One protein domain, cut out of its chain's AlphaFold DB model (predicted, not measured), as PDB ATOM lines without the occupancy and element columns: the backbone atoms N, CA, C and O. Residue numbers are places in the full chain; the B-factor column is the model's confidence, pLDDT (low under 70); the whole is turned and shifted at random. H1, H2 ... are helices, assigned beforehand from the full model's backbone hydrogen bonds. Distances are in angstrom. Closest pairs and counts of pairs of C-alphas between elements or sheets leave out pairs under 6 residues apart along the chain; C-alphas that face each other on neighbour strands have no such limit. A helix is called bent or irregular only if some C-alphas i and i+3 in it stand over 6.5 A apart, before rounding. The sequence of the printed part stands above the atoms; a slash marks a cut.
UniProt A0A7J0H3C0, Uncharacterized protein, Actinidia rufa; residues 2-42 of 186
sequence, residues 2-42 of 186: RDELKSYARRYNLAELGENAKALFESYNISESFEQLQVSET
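Overview. This is residues 2 to 42 of the 186 residues of an uncharacterized protein of Actinidia rufa (UniProt A0A7J0H3C0). Three short helices stand side by side as a small up-and-down bundle, each running against the one before it in the chain, with their centres at the corners of a triangle. H2 and H3 form a helical hairpin that makes the better joined part, and H1 stands beside both of them with fewer contacts; the long axis runs from Ser 27, at the end of H2, to Thr 42, at the end of H3. The printed part has 41 residues with three named helices, in the order H1, H2, H3, and no named strand; the class is all helix. The whole is compact, with a radius of gyration of the C-alphas of 9.1 A, and the C-alphas span 27 by 19 by 16 A along their three main axes.

Along the chain. Start at the first printed residue, Arg 2, whose C-alpha is at (32.465, 42.921, -13.408). From there H1 runs through residues 2 to 11, 14.5 A from first to last C-alpha, and ends at C-alpha 11 at (36.029, 32.050, -4.518); along it y falls and z rises. Pass Tyr 12 and Asn 13, the two residues of a tight link, and you come to H2, residues 14 to 27. It is the longest helix by residues, with 14, and measures 15.5 A from first to last C-alpha. Look closely at its C-alphas 16 and 19: they are 9.0 A apart, where a regular helix has about 5 A, and H2 is irregular, its line a rough one. After Ser 27, residues 28 to 30 make another tight link, and H3 follows as residues 31 to 42, 20.1 A from first to last C-alpha. Find its last C-alpha, that of Thr 42, at (48.667, 37.657, 4.866). H3 is neither bent nor irregular, but only just: C-alphas 39 and 42 are 6.1 A apart.

Arrangement. Take H1, H2 and H3 as one bundle, helices ranged next to each other at small angles, here up and down, each running against the one before it. Go first from H1 to H2: they are close but not clearly touching, and their closest C-alphas, those of Ala 9 and Ala 15, are 7.5 A apart. Their lines stand at a shallow tilt of 6 degrees, and they run opposite ways. Next hold H2 beside H3: these two touch, with 7 pairs of C-alphas within 8 A. Their closest C-alphas are those of Phe 25 and Ser 31, 5.7 A apart. They run opposite ways at a shallow tilt of 15 degrees and form a helical hairpin. Then compare H1 with H3: they are close but not clearly touching, the closest C-alphas being those of Arg 10 and Leu 37, 6.7 A apart. These two run the same way at a shallow tilt of 20 degrees. From centre to centre, H1 and H2 are 11.8 A apart, H1 and H3 12.2 A, and H2 and H3 11.4 A. On the backbone, every O i to N i+4 pair inside H1 is within hydrogen-bond range, while 5 of 10 are in H2 and 4 of 8 in H3.

Size, cuts and confidence. The two C-alphas farthest apart are those of Ser 27 and Thr 42, at 27.4 A; the first and last printed C-alphas, those of Arg 2 and Thr 42, are 25.0 A apart. The printed part has no cut, and both links are tight. Read the B-factor column for the model's confidence: the mean pLDDT of the printed part is 78.5, and residues 32 to 42, which belong to H3, are under 70. The mean pLDDT is 88 for H1, 82 for H2 and 63 for H3.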
ATOM      1  N   ARG A   2      31.187  42.660 -14.119       89.19
ATOM      2  CA  ARG A   2      32.465  42.921 -13.408       89.19
ATOM      3  C   ARG A   2      32.485  42.336 -11.994       89.19
ATOM      4  O   ARG A   2      33.437  41.660 -11.622       89.19
ATOM      5  N   ASP A   3      31.419  42.552 -11.232       86.44
ATOM      6  CA  ASP A   3      31.353  42.108  -9.835       86.44
ATOM      7  C   ASP A   3      31.149  40.594  -9.699       86.44
ATOM      8  O   ASP A   3      31.676  39.977  -8.775       86.44
ATOM      9  N   GLU A   4      30.477  39.963 -10.664       91.56
ATOM     10  CA  GLU A   4      30.406  38.499 -10.758       91.56
ATOM     11  C   GLU A   4      31.794  37.894 -10.997       91.56
ATOM     12  O   GLU A   4      32.158  36.924 -10.334       91.56
ATOM     13  N   LEU A   5      32.593  38.497 -11.887       88.56
ATOM     14  CA  LEU A   5      33.958  38.055 -12.166       88.56
ATOM     15  C   LEU A   5      34.870  38.237 -10.942       88.56
ATOM     16  O   LEU A   5      35.614  37.319 -10.611       88.56
ATOM     17  N   LYS A   6      34.756  39.358 -10.212       86.56
ATOM     18  CA  LYS A   6      35.446  39.550  -8.918       86.56
ATOM     19  C   LYS A   6      35.037  38.491  -7.889       86.56
ATOM     20  O   LYS A   6      35.884  37.918  -7.211       86.56
ATOM     21  N   SER A   7      33.738  38.207  -7.776       88.56
ATOM     22  CA  SER A   7      33.211  37.194  -6.852       88.56
ATOM     23  C   SER A   7      33.706  35.788  -7.197       88.56
ATOM     24  O   SER A   7      34.011  34.990  -6.310       88.56
ATOM     25  N   TYR A   8      33.820  35.474  -8.488       90.00
ATOM     26  CA  TYR A   8      34.406  34.221  -8.951       90.00
ATOM     27  C   TYR A   8      35.905  34.154  -8.630       90.00
ATOM     28  O   TYR A   8      36.368  33.171  -8.061       90.00
ATOM     29  N   ALA A   9      36.637  35.238  -8.891       87.44
ATOM     30  CA  ALA A   9      38.059  35.356  -8.587       87.44
ATOM     31  C   ALA A   9      38.383  35.125  -7.115       87.44
ATOM     32  O   ALA A   9      39.342  34.425  -6.802       87.44
ATOM     33  N   ARG A  10      37.545  35.671  -6.228       85.25
ATOM     34  CA  ARG A  10      37.676  35.520  -4.780       85.25
ATOM     35  C   ARG A  10      37.366  34.109  -4.292       85.25
ATOM     36  O   ARG A  10      37.975  33.651  -3.340       85.25
ATOM     37  N   ARG A  11      36.406  33.419  -4.915       88.06
ATOM     38  CA  ARG A  11      36.029  32.050  -4.518       88.06
ATOM     39  C   ARG A  11      37.045  31.003  -4.947       88.06
ATOM     40  O   ARG A  11      37.204  30.008  -4.254       88.06
ATOM     41  N   TYR A  12      37.685  31.225  -6.088       85.88
ATOM     42  CA  TYR A  12      38.617  30.277  -6.692       85.88
ATOM     43  C   TYR A  12      40.074  30.735  -6.605       85.88
ATOM     44  O   TYR A  12      40.902  30.186  -7.320       85.88
ATOM     45  N   ASN A  13      40.372  31.748  -5.778       79.62
ATOM     46  CA  ASN A  13      41.703  32.336  -5.612       79.62
ATOM     47  C   ASN A  13      42.465  32.459  -6.937       79.62
ATOM     48  O   ASN A  13      43.592  32.001  -7.085       79.62
ATOM     49  N   LEU A  14      41.855  33.138  -7.916       82.25
ATOM     50  CA  LEU A  14      42.479  33.364  -9.229       82.25
ATOM     51  C   LEU A  14      43.779  34.193  -9.153       82.25
ATOM     52  O   LEU A  14      44.435  34.381 -10.175       82.25
ATOM     53  N   ALA A  15      44.154  34.668  -7.961       74.50
ATOM     54  CA  ALA A  15      45.462  35.227  -7.644       74.50
ATOM     55  C   ALA A  15      46.621  34.271  -7.988       74.50
ATOM     56  O   ALA A  15      47.643  34.737  -8.489       74.50
ATOM     57  N   GLU A  16      46.437  32.954  -7.824       75.19
ATOM     58  CA  GLU A  16      47.435  31.932  -8.196       75.19
ATOM     59  C   GLU A  16      47.691  31.875  -9.707       75.19
ATOM     60  O   GLU A  16      48.784  31.547 -10.163       75.19
ATOM     61  N   LEU A  17      46.684  32.235 -10.507       75.44
ATOM     62  CA  LEU A  17      46.766  32.222 -11.965       75.44
ATOM     63  C   LEU A  17      47.565  33.423 -12.516       75.44
ATOM     64  O   LEU A  17      47.807  33.506 -13.724       75.44
ATOM     65  N   GLY A  18      47.982  34.345 -11.638       75.19
ATOM     66  CA  GLY A  18      48.955  35.391 -11.929       75.19
ATOM     67  C   GLY A  18      48.582  36.261 -13.133       75.19
ATOM     68  O   GLY A  18      47.503  36.854 -13.214       75.19
ATOM     69  N   GLU A  19      49.503  36.326 -14.093       77.88
ATOM     70  CA  GLU A  19      49.439  37.185 -15.282       77.88
ATOM     71  C   GLU A  19      48.256  36.864 -16.208       77.88
ATOM     72  O   GLU A  19      47.659  37.772 -16.794       77.88
ATOM     73  N   ASN A  20      47.854  35.590 -16.293       79.00
ATOM     74  CA  ASN A  20      46.744  35.169 -17.152       79.00
ATOM     75  C   ASN A  20      45.406  35.729 -16.663       79.00
ATOM     76  O   ASN A  20      44.561  36.129 -17.468       79.00
ATOM     77  N   ALA A  21      45.209  35.777 -15.346       82.00
ATOM     78  CA  ALA A  21      44.016  36.375 -14.764       82.00
ATOM     79  C   ALA A  21      44.068  37.907 -14.847       82.00
ATOM     80  O   ALA A  21      43.053  38.540 -15.143       82.00
ATOM     81  N   LYS A  22      45.257  38.502 -14.677       86.00
ATOM     82  CA  LYS A  22      45.468  39.954 -14.751       86.00
ATOM     83  C   LYS A  22      45.016  40.555 -16.086       86.00
ATOM     84  O   LYS A  22      44.238  41.506 -16.082       86.00
ATOM     85  N   ALA A  23      45.407  39.959 -17.215       87.06
ATOM     86  CA  ALA A  23      44.985  40.422 -18.544       87.06
ATOM     87  C   ALA A  23      43.454  40.391 -18.721       87.06
ATOM     88  O   ALA A  23      42.864  41.253 -19.379       87.06
ATOM     89  N   LEU A  24      42.796  39.410 -18.099       87.69
ATOM     90  CA  LEU A  24      41.348  39.277 -18.132       87.69
ATOM     91  C   LEU A  24      40.693  40.397 -17.314       87.69
ATOM     92  O   LEU A  24      39.839  41.098 -17.848       87.69
ATOM     93  N   PHE A  25      41.136  40.654 -16.080       89.62
ATOM     94  CA  PHE A  25      40.633  41.785 -15.286       89.62
ATOM     95  C   PHE A  25      40.866  43.133 -15.967       89.62
ATOM     96  O   PHE A  25      39.979  43.987 -15.944       89.62
ATOM     97  N   GLU A  26      42.007  43.312 -16.625       89.81
ATOM     98  CA  GLU A  26      42.335  44.533 -17.357       89.81
ATOM     99  C   GLU A  26      41.418  44.750 -18.566       89.81
ATOM    100  O   GLU A  26      40.896  45.848 -18.739       89.81
ATOM    101  N   SER A  27      41.083  43.693 -19.316       89.44
ATOM    102  CA  SER A  27      40.114  43.778 -20.426       89.44
ATOM    103  C   SER A  27      38.717  44.241 -19.990       89.44
ATOM    104  O   SER A  27      37.970  44.826 -20.777       89.44
ATOM    105  N   TYR A  28      38.370  44.012 -18.721       89.81
ATOM    106  CA  TYR A  28      37.119  44.465 -18.128       89.81
ATOM    107  C   TYR A  28      37.270  45.754 -17.305       89.81
ATOM    108  O   TYR A  28      36.268  46.193 -16.744       89.81
ATOM    109  N   ASN A  29      38.446  46.391 -17.244       89.75
ATOM    110  CA  ASN A  29      38.784  47.524 -16.366       89.75
ATOM    111  C   ASN A  29      38.538  47.229 -14.869       89.75
ATOM    112  O   ASN A  29      37.791  47.944 -14.197       89.75
ATOM    113  N   ILE A  30      39.118  46.139 -14.358       84.88
ATOM    114  CA  ILE A  30      38.980  45.649 -12.972       84.88
ATOM    115  C   ILE A  30      40.366  45.478 -12.302       84.88
ATOM    116  O   ILE A  30      40.562  44.602 -11.457       84.88
ATOM    117  N   SER A  31      41.343  46.294 -12.698       75.19
ATOM    118  CA  SER A  31      42.756  46.188 -12.307       75.19
ATOM    119  C   SER A  31      42.979  46.213 -10.788       75.19
ATOM    120  O   SER A  31      43.658  45.338 -10.273       75.19
ATOM    121  N   GLU A  32      42.302  47.103 -10.059       67.50
ATOM    122  CA  GLU A  32      42.485  47.322  -8.608       67.50
ATOM    123  C   GLU A  32      42.125  46.116  -7.711       67.50
ATOM    124  O   GLU A  32      42.562  46.007  -6.566       67.50
ATOM    125  N   SER A  33      41.311  45.181  -8.212       66.56
ATOM    126  CA  SER A  33      40.813  44.058  -7.402       66.56
ATOM    127  C   SER A  33      41.750  42.852  -7.356       66.56
ATOM    128  O   SER A  33      41.653  42.044  -6.432       66.56
ATOM    129  N   PHE A  34      42.654  42.724  -8.332       67.94
ATOM    130  CA  PHE A  34      43.603  41.615  -8.372       67.94
ATOM    131  C   PHE A  34      44.676  41.772  -7.290       67.94
ATOM    132  O   PHE A  34      44.985  40.804  -6.599       67.94
ATOM    133  N   GLU A  35      45.171  42.997  -7.071       64.69
ATOM    134  CA  GLU A  35      46.102  43.272  -5.976       64.69
ATOM    135  C   GLU A  35      45.460  43.003  -4.601       64.69
ATOM    136  O   GLU A  35      46.059  42.305  -3.790       64.69
ATOM    137  N   GLN A  36      44.221  43.449  -4.343       65.94
ATOM    138  CA  GLN A  36      43.541  43.212  -3.050       65.94
ATOM    139  C   GLN A  36      43.322  41.729  -2.710       65.94
ATOM    140  O   GLN A  36      43.313  41.363  -1.530       65.94
ATOM    141  N   LEU A  37      43.147  40.873  -3.724       66.69
ATOM    142  CA  LEU A  37      43.027  39.427  -3.527       66.69
ATOM    143  C   LEU A  37      44.334  38.813  -3.011       66.69
ATOM    144  O   LEU A  37      44.271  37.968  -2.126       66.69
ATOM    145  N   GLN A  38      45.490  39.285  -3.487       60.62
ATOM    146  CA  GLN A  38      46.796  38.845  -2.983       60.62
ATOM    147  C   GLN A  38      47.086  39.358  -1.566       60.62
ATOM    148  O   GLN A  38      47.692  38.652  -0.765       60.62
ATOM    149  N   VAL A  39      46.630  40.567  -1.209       54.75
ATOM    150  CA  VAL A  39      46.897  41.120   0.137       54.75
ATOM    151  C   VAL A  39      46.101  40.392   1.230       54.75
ATOM    152  O   VAL A  39      46.552  40.302   2.369       54.75
ATOM    153  N   SER A  40      44.940  39.814   0.905       56.41
ATOM    154  CA  SER A  40      44.103  39.122   1.900       56.41
ATOM    155  C   SER A  40      44.683  37.783   2.387       56.41
ATOM    156  O   SER A  40      44.198  37.248   3.381       56.41
ATOM    157  N   GLU A  41      45.733  37.259   1.748       55.03
ATOM    158  CA  GLU A  41      46.405  36.019   2.166       55.03
ATOM    159  C   GLU A  41      47.342  36.194   3.378       55.03
ATOM    160  O   GLU A  41      47.722  35.208   4.002       55.03
ATOM    161  N   THR A  42      47.680  37.424   3.786       53.16
ATOM    162  CA  THR A  42      48.667  37.657   4.866       53.16
ATOM    163  C   THR A  42      48.084  37.840   6.274       53.16
ATOM    164  O   THR A  42      48.837  38.103   7.205       53.16
TER     165      THR A  42